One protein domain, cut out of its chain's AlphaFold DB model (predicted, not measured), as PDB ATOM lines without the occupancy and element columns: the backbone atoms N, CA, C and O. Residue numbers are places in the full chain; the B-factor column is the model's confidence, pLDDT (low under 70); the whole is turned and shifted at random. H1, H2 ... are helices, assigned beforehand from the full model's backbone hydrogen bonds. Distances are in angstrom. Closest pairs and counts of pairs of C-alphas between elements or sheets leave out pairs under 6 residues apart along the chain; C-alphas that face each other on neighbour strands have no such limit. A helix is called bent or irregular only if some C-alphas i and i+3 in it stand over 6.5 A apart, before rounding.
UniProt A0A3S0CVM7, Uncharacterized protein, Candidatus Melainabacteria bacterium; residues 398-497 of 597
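Overview. This is residues 398 to 497 of the 597 residues of an uncharacterized protein of Candidatus Melainabacteria bacterium (UniProt A0A3S0CVM7). Three long helices lie roughly along one axis as an elongated, rather slender bundle: H1 runs one way, a long link of residues 424 to 438 folds back alongside it, H2 runs much the same way as H1, and H3 returns beside both. H2 and H3 make a helical hairpin whose helices are shifted along the axis, with the last part of H2 reaching past H3 at one end, and the short H4 turns off across the tip of H3 at the other end. The printed part has 100 residues with four named helices, H1, H2, H3 and H4 in that order, and no named strand; the class is all helix. It is only just compact, close to loose, with a radius of gyration of the C-alphas of 15.2 A and spans of 49 by 25 by 16 A.

Arrangement. H1, residues 398 to 423, is followed by a long link to H2, residues 439 to 463. H1 and H2 are near each other, with 7 pairs of C-alphas within 10 A. H2 has a kink of 26 degrees near residue 457 but is not bent. A short link leads on to H3, residues 472 to 490, which touches H2 at a shallow tilt of 21 degrees, opposite ways; their closest C-alphas, those of Ser 450 and Leu 475, are 6.6 A apart. H3 also touches H1, with residues 478 to 485 of H3 and 403 to 410 of H1 alone, and the closest C-alphas, those of Val 410 and Ile 478, are 6.0 A apart. H1 and H3 run opposite ways at a shallow tilt of 34 degrees, only just short of steep. After a tight link, H4, residues 492 to 497, touches residues 484 to 488 of H3 at a steep tilt of 63 degrees, opposite ways, with the C-alphas of Phe 488 and Ala 495 closest at 5.2 A. H3 is the hub, touching the three other helices. H4 is apart from H2, and only just apart from H1, at 8.3 A. In H1, H3 and H4 every O i to N i+4 pair is within hydrogen-bond range; in H2 20 of 21 are.

Along the chain. H1 begins at C-alpha 398, (190.200, 298.814, 197.921), and measures 37.7 A from first to last C-alpha. H2 measures 35.0 A and ends at C-alpha 463, (191.171, 250.740, 188.744). H3 measures 26.8 A. H4 measures 8.5 A and ends at C-alpha 497, (185.454, 298.116, 184.913).

Size, cuts and confidence. The two C-alphas farthest apart, those of Met 463 and His 493, are 49.5 A from each other, while those of Leu 398 and Arg 497, the first and last printed, are 13.9 A apart. The printed part has no cut. The link from H1 to H2, 15 residues, is long. The mean pLDDT of the printed part is 87.2, that of H4 is 72, and residue 497 is the one printed residue under 70.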
ATOM      1  N   LEU A 398     191.172 299.842 197.546       89.62
ATOM      2  CA  LEU A 398     190.200 298.814 197.921       89.62
ATOM      3  C   LEU A 398     190.574 297.467 197.296       89.62
ATOM      4  O   LEU A 398     190.517 296.442 197.971       89.62
ATOM      5  N   PHE A 399     190.939 297.452 196.014       87.12
ATOM      6  CA  PHE A 399     191.294 296.204 195.345       87.12
ATOM      7  C   PHE A 399     192.576 295.595 195.880       87.12
ATOM      8  O   PHE A 399     192.621 294.381 196.032       87.12
ATOM      9  N   GLU A 400     193.586 296.398 196.202       88.44
ATOM     10  CA  GLU A 400     194.789 295.918 196.885       88.44
ATOM     11  C   GLU A 400     194.407 295.234 198.202       88.44
ATOM     12  O   GLU A 400     194.773 294.080 198.419       88.44
ATOM     13  N   TYR A 401     193.543 295.864 199.003       87.94
ATOM     14  CA  TYR A 401     193.021 295.269 200.233       87.94
ATOM     15  C   TYR A 401     192.261 293.948 200.000       87.94
ATOM     16  O   TYR A 401     192.539 292.951 200.668       87.94
ATOM     17  N   ILE A 402     191.317 293.902 199.051       89.75
ATOM     18  CA  ILE A 402     190.543 292.683 198.755       89.75
ATOM     19  C   ILE A 402     191.464 291.580 198.201       89.75
ATOM     20  O   ILE A 402     191.353 290.424 198.613       89.75
ATOM     21  N   ASN A 403     192.399 291.923 197.312       90.56
ATOM     22  CA  ASN A 403     193.346 290.985 196.710       90.56
ATOM     23  C   ASN A 403     194.291 290.388 197.755       90.56
ATOM     24  O   ASN A 403     194.514 289.180 197.738       90.56
ATOM     25  N   GLU A 404     194.809 291.191 198.686       89.75
ATOM     26  CA  GLU A 404     195.629 290.701 199.798       89.75
ATOM     27  C   GLU A 404     194.873 289.653 200.621       89.75
ATOM     28  O   GLU A 404     195.366 288.539 200.818       89.75
ATOM     29  N   GLN A 405     193.636 289.957 201.024       88.44
ATOM     30  CA  GLN A 405     192.786 289.020 201.766       88.44
ATOM     31  C   GLN A 405     192.481 287.749 200.951       88.44
ATOM     32  O   GLN A 405     192.446 286.636 201.489       88.44
ATOM     33  N   ALA A 406     192.274 287.890 199.639       90.88
ATOM     34  CA  ALA A 406     191.952 286.773 198.760       90.88
ATOM     35  C   ALA A 406     193.167 285.851 198.584       90.88
ATOM     36  O   ALA A 406     193.035 284.625 198.618       90.88
ATOM     37  N   LEU A 407     194.366 286.427 198.475       91.88
ATOM     38  CA  LEU A 407     195.618 285.679 198.445       91.88
ATOM     39  C   LEU A 407     195.884 284.981 199.778       91.88
ATOM     40  O   LEU A 407     196.241 283.805 199.769       91.88
ATOM     41  N   GLU A 408     195.655 285.629 200.922       91.38
ATOM     42  CA  GLU A 408     195.752 284.974 202.235       91.38
ATOM     43  C   GLU A 408     194.836 283.745 202.334       91.38
ATOM     44  O   GLU A 408     195.252 282.690 202.835       91.38
ATOM     45  N   TRP A 409     193.610 283.843 201.806       91.38
ATOM     46  CA  TRP A 409     192.708 282.699 201.678       91.38
ATOM     47  C   TRP A 409     193.319 281.602 200.798       91.38
ATOM     48  O   TRP A 409     193.356 280.448 201.230       91.38
ATOM     49  N   VAL A 410     193.871 281.945 199.626       92.50
ATOM     50  CA  VAL A 410     194.540 280.981 198.731       92.50
ATOM     51  C   VAL A 410     195.674 280.263 199.463       92.50
ATOM     52  O   VAL A 410     195.695 279.033 199.494       92.50
ATOM     53  N   TYR A 411     196.572 280.994 200.130       93.00
ATOM     54  CA  TYR A 411     197.675 280.396 200.890       93.00
ATOM     55  C   TYR A 411     197.184 279.450 201.981       93.00
ATOM     56  O   TYR A 411     197.752 278.372 202.167       93.00
ATOM     57  N   ARG A 412     196.140 279.843 202.716       92.12
ATOM     58  CA  ARG A 412     195.559 279.012 203.772       92.12
ATOM     59  C   ARG A 412     194.981 277.721 203.198       92.12
ATOM     60  O   ARG A 412     195.290 276.651 203.717       92.12
ATOM     61  N   VAL A 413     194.188 277.802 202.129       91.19
ATOM     62  CA  VAL A 413     193.580 276.621 201.501       91.19
ATOM     63  C   VAL A 413     194.654 275.712 200.905       91.19
ATOM     64  O   VAL A 413     194.652 274.517 201.178       91.19
ATOM     65  N   MET A 414     195.633 276.255 200.178       93.75
ATOM     66  CA  MET A 414     196.738 275.462 199.624       93.75
ATOM     67  C   MET A 414     197.593 274.796 200.715       93.75
ATOM     68  O   MET A 414     198.095 273.690 200.518       93.75
ATOM     69  N   ARG A 415     197.744 275.420 201.891       93.06
ATOM     70  CA  ARG A 415     198.402 274.792 203.049       93.06
ATOM     71  C   ARG A 415     197.600 273.603 203.578       93.06
ATOM     72  O   ARG A 415     198.179 272.539 203.772       93.06
ATOM     73  N   ILE A 416     196.286 273.760 203.733       92.06
ATOM     74  CA  ILE A 416     195.385 272.673 204.149       92.06
ATOM     75  C   ILE A 416     195.434 271.517 203.141       92.06
ATOM     76  O   ILE A 416     195.487 270.355 203.544       92.06
ATOM     77  N   ILE A 417     195.474 271.812 201.837       92.19
ATOM     78  CA  ILE A 417     195.635 270.796 200.787       92.19
ATOM     79  C   ILE A 417     196.963 270.052 200.968       92.19
ATOM     80  O   ILE A 417     196.955 268.827 201.043       92.19
ATOM     81  N   ASN A 418     198.085 270.763 201.118       91.56
ATOM     82  CA  ASN A 418     199.396 270.145 201.360       91.56
ATOM     83  C   ASN A 418     199.403 269.228 202.593       91.56
ATOM     84  O   ASN A 418     199.896 268.102 202.525       91.56
ATOM     85  N   GLU A 419     198.844 269.690 203.713       90.69
ATOM     86  CA  GLU A 419     198.725 268.903 204.946       90.69
ATOM     87  C   GLU A 419     197.847 267.662 204.739       90.69
ATOM     88  O   GLU A 419     198.179 266.571 205.207       90.69
ATOM     89  N   THR A 420     196.758 267.803 203.982       90.38
ATOM     90  CA  THR A 420     195.844 266.707 203.645       90.38
ATOM     91  C   THR A 420     196.522 265.672 202.749       90.38
ATOM     92  O   THR A 420     196.403 264.474 203.008       90.38
ATOM     93  N   LEU A 421     197.274 266.098 201.731       90.25
ATOM     94  CA  LEU A 421     198.035 265.200 200.857       90.25
ATOM     95  C   LEU A 421     199.099 264.431 201.645       90.25
ATOM     96  O   LEU A 421     199.184 263.207 201.525       90.25
ATOM     97  N   ALA A 422     199.839 265.124 202.515       88.38
ATOM     98  CA  ALA A 422     200.839 264.509 203.381       88.38
ATOM     99  C   ALA A 422     200.223 263.477 204.338       88.38
ATOM    100  O   ALA A 422     200.737 262.366 204.464       88.38
ATOM    101  N   LYS A 423     199.092 263.810 204.973       87.81
ATOM    102  CA  LYS A 423     198.385 262.913 205.898       87.81
ATOM    103  C   LYS A 423     197.839 261.658 205.208       87.81
ATOM    104  O   LYS A 423     197.804 260.601 205.828       87.81
ATOM    105  N   ASN A 424     197.431 261.771 203.946       85.62
ATOM    106  CA  ASN A 424     196.884 260.659 203.164       85.62
ATOM    107  C   ASN A 424     197.952 259.882 202.367       85.62
ATOM    108  O   ASN A 424     197.598 259.043 201.545       85.62
ATOM    109  N   GLY A 425     199.246 260.142 202.590       84.12
ATOM    110  CA  GLY A 425     200.337 259.368 201.985       84.12
ATOM    111  C   GLY A 425     200.517 259.578 200.476       84.12
ATOM    112  O   GLY A 425     201.053 258.698 199.804       84.12
ATOM    113  N   TRP A 426     200.077 260.719 199.936       86.62
ATOM    114  CA  TRP A 426     200.287 261.058 198.526       86.62
ATOM    115  C   TRP A 426     201.771 261.288 198.211       86.62
ATOM    116  O   TRP A 426     202.580 261.571 199.097       86.62
ATOM    117  N   SER A 427     202.132 261.167 196.927       84.25
ATOM    118  CA  SER A 427     203.519 261.284 196.457       84.25
ATOM    119  C   SER A 427     204.202 262.563 196.971       84.25
ATOM    120  O   SER A 427     203.639 263.649 196.809       84.25
ATOM    121  N   PRO A 428     205.444 262.485 197.497       84.69
ATOM    122  CA  PRO A 428     206.215 263.659 197.907       84.69
ATOM    123  C   PRO A 428     206.392 264.717 196.813       84.69
ATOM    124  O   PRO A 428     206.601 265.881 197.135       84.69
ATOM    125  N   ALA A 429     206.290 264.332 195.535       85.62
ATOM    126  CA  ALA A 429     206.364 265.256 194.405       85.62
ATOM    127  C   ALA A 429     205.180 266.243 194.347       85.62
ATOM    128  O   ALA A 429     205.329 267.323 193.788       85.62
ATOM    129  N   LEU A 430     204.035 265.892 194.945       85.88
ATOM    130  CA  LEU A 430     202.828 266.728 195.001       85.88
ATOM    131  C   LEU A 430     202.751 267.585 196.273       85.88
ATOM    132  O   LEU A 430     201.802 268.351 196.443       85.88
ATOM    133  N   ILE A 431     203.712 267.423 197.189       87.94
ATOM    134  CA  ILE A 431     203.723 268.075 198.500       87.94
ATOM    135  C   ILE A 431     204.725 269.229 198.477       87.94
ATOM    136  O   ILE A 431     205.944 269.040 198.492       87.94
ATOM    137  N   HIS A 432     204.211 270.453 198.532       87.12
ATOM    138  CA  HIS A 432     205.012 271.672 198.494       87.12
ATOM    139  C   HIS A 432     205.220 272.222 199.911       87.12
ATOM    140  O   HIS A 432     204.405 272.984 200.427       87.12
ATOM    141  N   LYS A 433     206.348 271.866 200.548       78.56
ATOM    142  CA  LYS A 433     206.685 272.291 201.929       78.56
ATOM    143  C   LYS A 433     206.717 273.811 202.130       78.56
ATOM    144  O   LYS A 433     206.488 274.286 203.238       78.56
ATOM    145  N   LYS A 434     207.030 274.571 201.079       85.00
ATOM    146  CA  LYS A 434     206.993 276.034 201.075       85.00
ATOM    147  C   LYS A 434     206.252 276.492 199.827       85.00
ATOM    148  O   LYS A 434     206.694 276.202 198.718       85.00
ATOM    149  N   LEU A 435     205.140 277.192 200.024       89.75
ATOM    150  CA  LEU A 435     204.395 277.794 198.925       89.75
ATOM    151  C   LEU A 435     205.170 279.012 198.376       89.75
ATOM    152  O   LEU A 435     205.779 279.744 199.164       89.75
ATOM    153  N   PRO A 436     205.198 279.210 197.047       90.38
ATOM    154  CA  PRO A 436     205.840 280.359 196.415       90.38
ATOM    155  C   PRO A 436     205.093 281.648 196.756       90.38
ATOM    156  O   PRO A 436     203.887 281.612 196.954       90.38
ATOM    157  N   MET A 437     205.812 282.776 196.786       86.69
ATOM    158  CA  MET A 437     205.229 284.095 197.088       86.69
ATOM    159  C   MET A 437     204.639 284.813 195.862       86.69
ATOM    160  O   MET A 437     204.041 285.874 196.004       86.69
ATOM    161  N   ASN A 438     204.837 284.268 194.658       90.06
ATOM    162  CA  ASN A 438     204.402 284.863 193.394       90.06
ATOM    163  C   ASN A 438     203.227 284.084 192.778       90.06
ATOM    164  O   ASN A 438     203.083 282.881 192.997       90.06
ATOM    165  N   LEU A 439     202.403 284.781 191.987       90.50
ATOM    166  CA  LEU A 439     201.192 284.219 191.381       90.50
ATOM    167  C   LEU A 439     201.494 283.060 190.421       90.50
ATOM    168  O   LEU A 439     200.771 282.067 190.420       90.50
ATOM    169  N   GLU A 440     202.575 283.157 189.643       91.62
ATOM    170  CA  GLU A 440     202.960 282.135 188.662       91.62
ATOM    171  C   GLU A 440     203.267 280.791 189.334       91.62
ATOM    172  O   GLU A 440     202.746 279.754 188.929       91.62
ATOM    173  N   GLY A 441     204.044 280.804 190.417       92.31
ATOM    174  CA  GLY A 441     204.369 279.602 191.172       92.31
ATOM    175  C   GLY A 441     203.139 278.979 191.831       92.31
ATOM    176  O   GLY A 441     203.018 277.754 191.860       92.31
ATOM    177  N   LEU A 442     202.205 279.791 192.341       93.69
ATOM    178  CA  LEU A 442     200.944 279.278 192.891       93.69
ATOM    179  C   LEU A 442     200.090 278.627 191.794       93.69
ATOM    180  O   LEU A 442     199.545 277.544 192.006       93.69
ATOM    181  N   ALA A 443     200.023 279.246 190.612       93.56
ATOM    182  CA  ALA A 443     199.300 278.716 189.461       93.56
ATOM    183  C   ALA A 443     199.910 277.405 188.936       93.56
ATOM    184  O   ALA A 443     199.169 276.490 188.582       93.56
ATOM    185  N   GLN A 444     201.241 277.268 188.943       93.69
ATOM    186  CA  GLN A 444     201.926 276.025 188.567       93.69
ATOM    187  C   GLN A 444     201.561 274.866 189.505       93.69
ATOM    188  O   GLN A 444     201.204 273.788 189.034       93.69
ATOM    189  N   ILE A 445     201.593 275.095 190.824       93.94
ATOM    190  CA  ILE A 445     201.182 274.089 191.820       93.94
ATOM    191  C   ILE A 445     199.713 273.708 191.618       93.94
ATOM    192  O   ILE A 445     199.363 272.528 191.613       93.94
ATOM    193  N   LEU A 446     198.849 274.705 191.417       94.50
ATOM    194  CA  LEU A 446     197.432 274.473 191.173       94.50
ATOM    195  C   LEU A 446     197.192 273.636 189.909       94.50
ATOM    196  O   LEU A 446     196.334 272.753 189.924       94.50
ATOM    197  N   GLY A 447     197.941 273.903 188.837       93.06
ATOM    198  CA  GLY A 447     197.883 273.139 187.592       93.06
ATOM    199  C   GLY A 447     198.235 271.670 187.814       93.06
ATOM    200  O   GLY A 447     197.451 270.802 187.440       93.06
ATOM    201  N   GLN A 448     199.337 271.402 188.526       93.06
ATOM    202  CA  GLN A 448     199.742 270.036 188.883       93.06
ATOM    203  C   GLN A 448     198.659 269.310 189.692       93.06
ATOM    204  O   GLN A 448     198.306 268.175 189.382       93.06
ATOM    205  N   TRP A 449     198.091 269.956 190.715       94.25
ATOM    206  CA  TRP A 449     197.009 269.351 191.497       94.25
ATOM    207  C   TRP A 449     195.729 269.137 190.689       94.25
ATOM    208  O   TRP A 449     195.050 268.141 190.915       94.25
ATOM    209  N   SER A 450     195.397 270.032 189.757       92.69
ATOM    210  CA  SER A 450     194.193 269.904 188.923       92.69
ATOM    211  C   SER A 450     194.308 268.735 187.945       92.69
ATOM    212  O   SER A 450     193.370 267.953 187.830       92.69
ATOM    213  N   GLU A 451     195.475 268.553 187.322       91.38
ATOM    214  CA  GLU A 451     195.758 267.415 186.435       91.38
ATOM    215  C   GLU A 451     195.683 266.074 187.186       91.38
ATOM    216  O   GLU A 451     195.072 265.105 186.725       91.38
ATOM    217  N   VAL A 452     196.245 266.019 188.399       90.25
ATOM    218  CA  VAL A 452     196.133 264.835 189.266       90.25
ATOM    219  C   VAL A 452     194.687 264.606 189.707       90.25
ATOM    220  O   VAL A 452     194.237 263.466 189.777       90.25
ATOM    221  N   GLN A 453     193.940 265.667 190.005       90.56
ATOM    222  CA  GLN A 453     192.548 265.561 190.422       90.56
ATOM    223  C   GLN A 453     191.674 264.977 189.304       90.56
ATOM    224  O   GLN A 453     190.914 264.047 189.581       90.56
ATOM    225  N   GLU A 454     191.821 265.459 188.072       87.19
ATOM    226  CA  GLU A 454     191.099 264.967 186.892       87.19
ATOM    227  C   GLU A 454     191.448 263.500 186.595       87.19
ATOM    228  O   GLU A 454     190.570 262.634 186.606       87.19
ATOM    229  N   SER A 455     192.741 263.186 186.478       86.88
ATOM    230  CA  SER A 455     193.198 261.812 186.219       86.88
ATOM    231  C   SER A 455     192.832 260.831 187.342       86.88
ATOM    232  O   SER A 455     192.477 259.684 187.073       86.88
ATOM    233  N   SER A 456     192.835 261.261 188.611       85.00
ATOM    234  CA  SER A 456     192.435 260.400 189.736       85.00
ATOM    235  C   SER A 456     190.970 259.964 189.669       85.00
ATOM    236  O   SER A 456     190.647 258.870 190.128       85.00
ATOM    237  N   GLN A 457     190.076 260.773 189.084       80.06
ATOM    238  CA  GLN A 457     188.675 260.384 188.908       80.06
ATOM    239  C   GLN A 457     188.547 259.256 187.880       80.06
ATOM    240  O   GLN A 457     187.855 258.269 188.136       80.06
ATOM    241  N   GLU A 458     189.262 259.363 186.760       80.25
ATOM    242  CA  GLU A 458     189.300 258.333 185.717       80.25
ATOM    243  C   GLU A 458     189.945 257.032 186.223       80.25
ATOM    244  O   GLU A 458     189.424 255.928 186.017       80.25
ATOM    245  N   TYR A 459     191.057 257.139 186.956       82.69
ATOM    246  CA  TYR A 459     191.736 255.986 187.549       82.69
ATOM    247  C   TYR A 459     190.955 255.347 188.698       82.69
ATOM    248  O   TYR A 459     191.072 254.141 188.924       82.69
ATOM    249  N   HIS A 460     190.146 256.110 189.431       82.38
ATOM    250  CA  HIS A 460     189.250 255.541 190.432       82.38
ATOM    251  C   HIS A 460     188.149 254.708 189.768       82.38
ATOM    252  O   HIS A 460     187.917 253.571 190.174       82.38
ATOM    253  N   GLN A 461     187.526 255.233 188.707       79.31
ATOM    254  CA  GLN A 461     186.466 254.538 187.968       79.31
ATOM    255  C   GLN A 461     186.956 253.254 187.282       79.31
ATOM    256  O   GLN A 461     186.217 252.275 187.219       79.31
ATOM    257  N   SER A 462     188.195 253.247 186.781       82.56
ATOM    258  CA  SER A 462     188.766 252.109 186.045       82.56
ATOM    259  C   SER A 462     189.529 251.104 186.915       82.56
ATOM    260  O   SER A 462     189.501 249.910 186.623       82.56
ATOM    261  N   MET A 463     190.220 251.557 187.970       79.88
ATOM    262  CA  MET A 463     191.171 250.740 188.744       79.88
ATOM    263  C   MET A 463     190.958 250.782 190.267       79.88
ATOM    264  O   MET A 463     191.733 250.172 191.001       79.88
ATOM    265  N   GLY A 464     189.942 251.491 190.774       76.56
ATOM    266  CA  GLY A 464     189.652 251.568 192.215       76.56
ATOM    267  C   GLY A 464     190.715 252.306 193.041       76.56
ATOM    268  O   GLY A 464     190.799 252.117 194.254       76.56
ATOM    269  N   THR A 465     191.547 253.129 192.399       78.94
ATOM    270  CA  THR A 465     192.604 253.913 193.065       78.94
ATOM    271  C   THR A 465     192.027 255.039 193.937       78.94
ATOM    272  O   THR A 465     190.900 255.464 193.705       78.94
ATOM    273  N   PRO A 466     192.744 255.544 194.958       77.88
ATOM    274  CA  PRO A 466     192.244 256.639 195.789       77.88
ATOM    275  C   PRO A 466     191.969 257.920 194.985       77.88
ATOM    276  O   PRO A 466     192.819 258.374 194.222       77.88
ATOM    277  N   ILE A 467     190.802 258.533 195.204       84.69
ATOM    278  CA  ILE A 467     190.449 259.830 194.609       84.69
ATOM    279  C   ILE A 467     191.299 260.921 195.261       84.69
ATOM    280  O   ILE A 467     191.516 260.900 196.479       84.69
ATOM    281  N   PHE A 468     191.748 261.897 194.469       88.56
ATOM    282  CA  PHE A 468     192.385 263.093 195.007       88.56
ATOM    283  C   PHE A 468     191.496 263.727 196.095       88.56
ATOM    284  O   PHE A 468     190.315 263.981 195.854       88.56
ATOM    285  N   PRO A 469     192.022 263.992 197.305       85.81
ATOM    286  CA  PRO A 469     191.197 264.283 198.479       85.81
ATOM    287  C   PRO A 469     190.541 265.673 198.449       85.81
ATOM    288  O   PRO A 469     189.821 266.034 199.377       85.81
ATOM    289  N   VAL A 470     190.803 266.464 197.406       88.56
ATOM    290  CA  VAL A 470     190.295 267.826 197.243       88.56
ATOM    291  C   VAL A 470     189.307 267.865 196.075       88.56
ATOM    292  O   VAL A 470     189.653 267.438 194.972       88.56
ATOM    293  N   PRO A 471     188.101 268.426 196.260       89.31
ATOM    294  CA  PRO A 471     187.144 268.583 195.170       89.31
ATOM    295  C   PRO A 471     187.667 269.501 194.054       89.31
ATOM    296  O   PRO A 471     188.188 270.583 194.339       89.31
ATOM    297  N   ALA A 472     187.407 269.140 192.791       88.56
ATOM    298  CA  ALA A 472     187.725 269.946 191.599       88.56
ATOM    299  C   ALA A 472     187.274 271.411 191.728       88.56
ATOM    300  O   ALA A 472     187.982 272.346 191.355       88.56
ATOM    301  N   GLN A 473     186.089 271.620 192.312       88.12
ATOM    302  CA  GLN A 473     185.508 272.943 192.518       88.12
ATOM    303  C   GLN A 473     186.384 273.843 193.401       88.12
ATOM    304  O   GLN A 473     186.494 275.034 193.119       88.12
ATOM    305  N   THR A 474     187.057 273.282 194.410       88.56
ATOM    306  CA  THR A 474     187.960 274.044 195.291       88.56
ATOM    307  C   THR A 474     189.185 274.527 194.512       88.56
ATOM    308  O   THR A 474     189.564 275.692 194.606       88.56
ATOM    309  N   LEU A 475     189.775 273.661 193.679       91.94
ATOM    310  CA  LEU A 475     190.916 274.024 192.830       91.94
ATOM    311  C   LEU A 475     190.521 275.091 191.796       91.94
ATOM    312  O   LEU A 475     191.207 276.103 191.643       91.94
ATOM    313  N   LYS A 476     189.356 274.933 191.157       90.50
ATOM    314  CA  LYS A 476     188.804 275.926 190.223       90.50
ATOM    315  C   LYS A 476     188.588 277.293 190.883       90.50
ATOM    316  O   LYS A 476     188.832 278.323 190.252       90.50
ATOM    317  N   GLN A 477     188.149 277.320 192.141       88.12
ATOM    318  CA  GLN A 477     187.986 278.560 192.906       88.12
ATOM    319  C   GLN A 477     189.325 279.248 193.159       88.12
ATOM    320  O   GLN A 477     189.439 280.437 192.877       88.12
ATOM    321  N   ILE A 478     190.349 278.507 193.602       91.88
ATOM    322  CA  ILE A 478     191.709 279.049 193.760       91.88
ATOM    323  C   ILE A 478     192.197 279.646 192.436       91.88
ATOM    324  O   ILE A 478     192.671 280.779 192.409       91.88
ATOM    325  N   GLY A 479     192.017 278.923 191.327       92.56
ATOM    326  CA  GLY A 479     192.412 279.395 189.997       92.56
ATOM    327  C   GLY A 479     191.688 280.671 189.577       92.56
ATOM    328  O   GLY A 479     192.316 281.588 189.058       92.56
ATOM    329  N   SER A 480     190.391 280.767 189.872       90.38
ATOM    330  CA  SER A 480     189.592 281.962 189.581       90.38
ATOM    331  C   SER A 480     190.089 283.181 190.367       90.38
ATOM    332  O   SER A 480     190.181 284.274 189.806       90.38
ATOM    333  N   VAL A 481     190.470 282.995 191.639       90.31
ATOM    334  CA  VAL A 481     191.047 284.063 192.471       90.31
ATOM    335  C   VAL A 481     192.394 284.507 191.910       90.31
ATOM    336  O   VAL A 481     192.578 285.693 191.653       90.31
ATOM    337  N   LEU A 482     193.308 283.568 191.638       91.94
ATOM    338  CA  LEU A 482     194.621 283.883 191.063       91.94
ATOM    339  C   LEU A 482     194.496 284.620 189.723       91.94
ATOM    340  O   LEU A 482     195.194 285.605 189.498       91.94
ATOM    341  N   GLN A 483     193.575 284.189 188.855       88.56
ATOM    342  CA  GLN A 483     193.307 284.852 187.580       88.56
ATOM    343  C   GLN A 483     192.746 286.266 187.768       88.56
ATOM    344  O   GLN A 483     193.098 287.167 187.006       88.56
ATOM    345  N   THR A 484     191.880 286.472 188.762       86.31
ATOM    346  CA  THR A 484     191.296 287.786 189.066       86.31
ATOM    347  C   THR A 484     192.368 288.753 189.559       86.31
ATOM    348  O   THR A 484     192.494 289.845 189.007       86.31
ATOM    349  N   VAL A 485     193.202 288.322 190.511       88.31
ATOM    350  CA  VAL A 485     194.331 289.120 191.017       88.31
ATOM    351  C   VAL A 485     195.319 289.434 189.889       88.31
ATOM    352  O   VAL A 485     195.677 290.588 189.688       88.31
ATOM    353  N   TYR A 486     195.674 288.441 189.066       88.25
ATOM    354  CA  TYR A 486     196.541 288.650 187.904       88.25
ATOM    355  C   TYR A 486     195.950 289.647 186.890       88.25
ATOM    356  O   TYR A 486     196.649 290.510 186.362       88.25
ATOM    357  N   SER A 487     194.645 289.561 186.619       83.50
ATOM    358  CA  SER A 487     193.962 290.494 185.711       83.50
ATOM    359  C   SER A 487     194.012 291.927 186.241       83.50
ATOM    360  O   SER A 487     194.199 292.858 185.458       83.50
ATOM    361  N   PHE A 488     193.895 292.104 187.559       82.50
ATOM    362  CA  PHE A 488     194.044 293.404 188.202       82.50
ATOM    363  C   PHE A 488     195.472 293.950 188.079       82.50
ATOM    364  O   PHE A 488     195.638 295.101 187.683       82.50
ATOM    365  N   ASP A 489     196.491 293.121 188.324       82.62
ATOM    366  CA  ASP A 489     197.899 293.525 188.203       82.62
ATOM    367  C   ASP A 489     198.283 293.932 186.769       82.62
ATOM    368  O   ASP A 489     199.126 294.808 186.575       82.62
ATOM    369  N   THR A 490     197.663 293.322 185.751       84.75
ATOM    370  CA  THR A 490     197.951 293.644 184.340       84.75
ATOM    371  C   THR A 490     197.264 294.915 183.836       84.75
ATOM    372  O   THR A 490     197.891 295.696 183.121       84.75
ATOM    373  N   ASP A 491     195.989 295.134 184.173       80.00
ATOM    374  CA  ASP A 491     195.230 296.328 183.781       80.00
ATOM    375  C   ASP A 491     194.159 296.647 184.836       80.00
ATOM    376  O   ASP A 491     193.004 296.206 184.759       80.00
ATOM    377  N   LYS A 492     194.556 297.463 185.818       78.06
ATOM    378  CA  LYS A 492     193.706 297.881 186.940       78.06
ATOM    379  C   LYS A 492     192.398 298.523 186.471       78.06
ATOM    380  O   LYS A 492     191.331 298.242 187.021       78.06
ATOM    381  N   HIS A 493     192.448 299.355 185.427       70.81
ATOM    382  CA  HIS A 493     191.265 300.042 184.905       70.81
ATOM    383  C   HIS A 493     190.281 299.068 184.263       70.81
ATOM    384  O   HIS A 493     189.075 299.167 184.496       70.81
ATOM    385  N   LYS A 494     190.772 298.123 183.459       71.81
ATOM    386  CA  LYS A 494     189.933 297.098 182.833       71.81
ATOM    387  C   LYS A 494     189.345 296.138 183.862       71.81
ATOM    388  O   LYS A 494     188.159 295.835 183.756       71.81
ATOM    389  N   ALA A 495     190.123 295.703 184.851       70.38
ATOM    390  CA  ALA A 495     189.650 294.816 185.911       70.38
ATOM    391  C   ALA A 495     188.551 295.477 186.759       70.38
ATOM    392  O   ALA A 495     187.471 294.907 186.916       70.38
ATOM    393  N   ARG A 496     188.777 296.723 187.205       72.12
ATOM    394  CA  ARG A 496     187.768 297.534 187.904       72.12
ATOM    395  C   ARG A 496     186.477 297.626 187.099       72.12
ATOM    396  O   ARG A 496     185.402 297.346 187.617       72.12
ATOM    397  N   ARG A 497     186.593 298.002 185.825       68.81
ATOM    398  CA  ARG A 497     185.454 298.116 184.913       68.81
ATOM    399  C   ARG A 497     184.689 296.797 184.798       68.81
ATOM    400  O   ARG A 497     183.485 296.784 185.000       68.81
TER     401      ARG A 497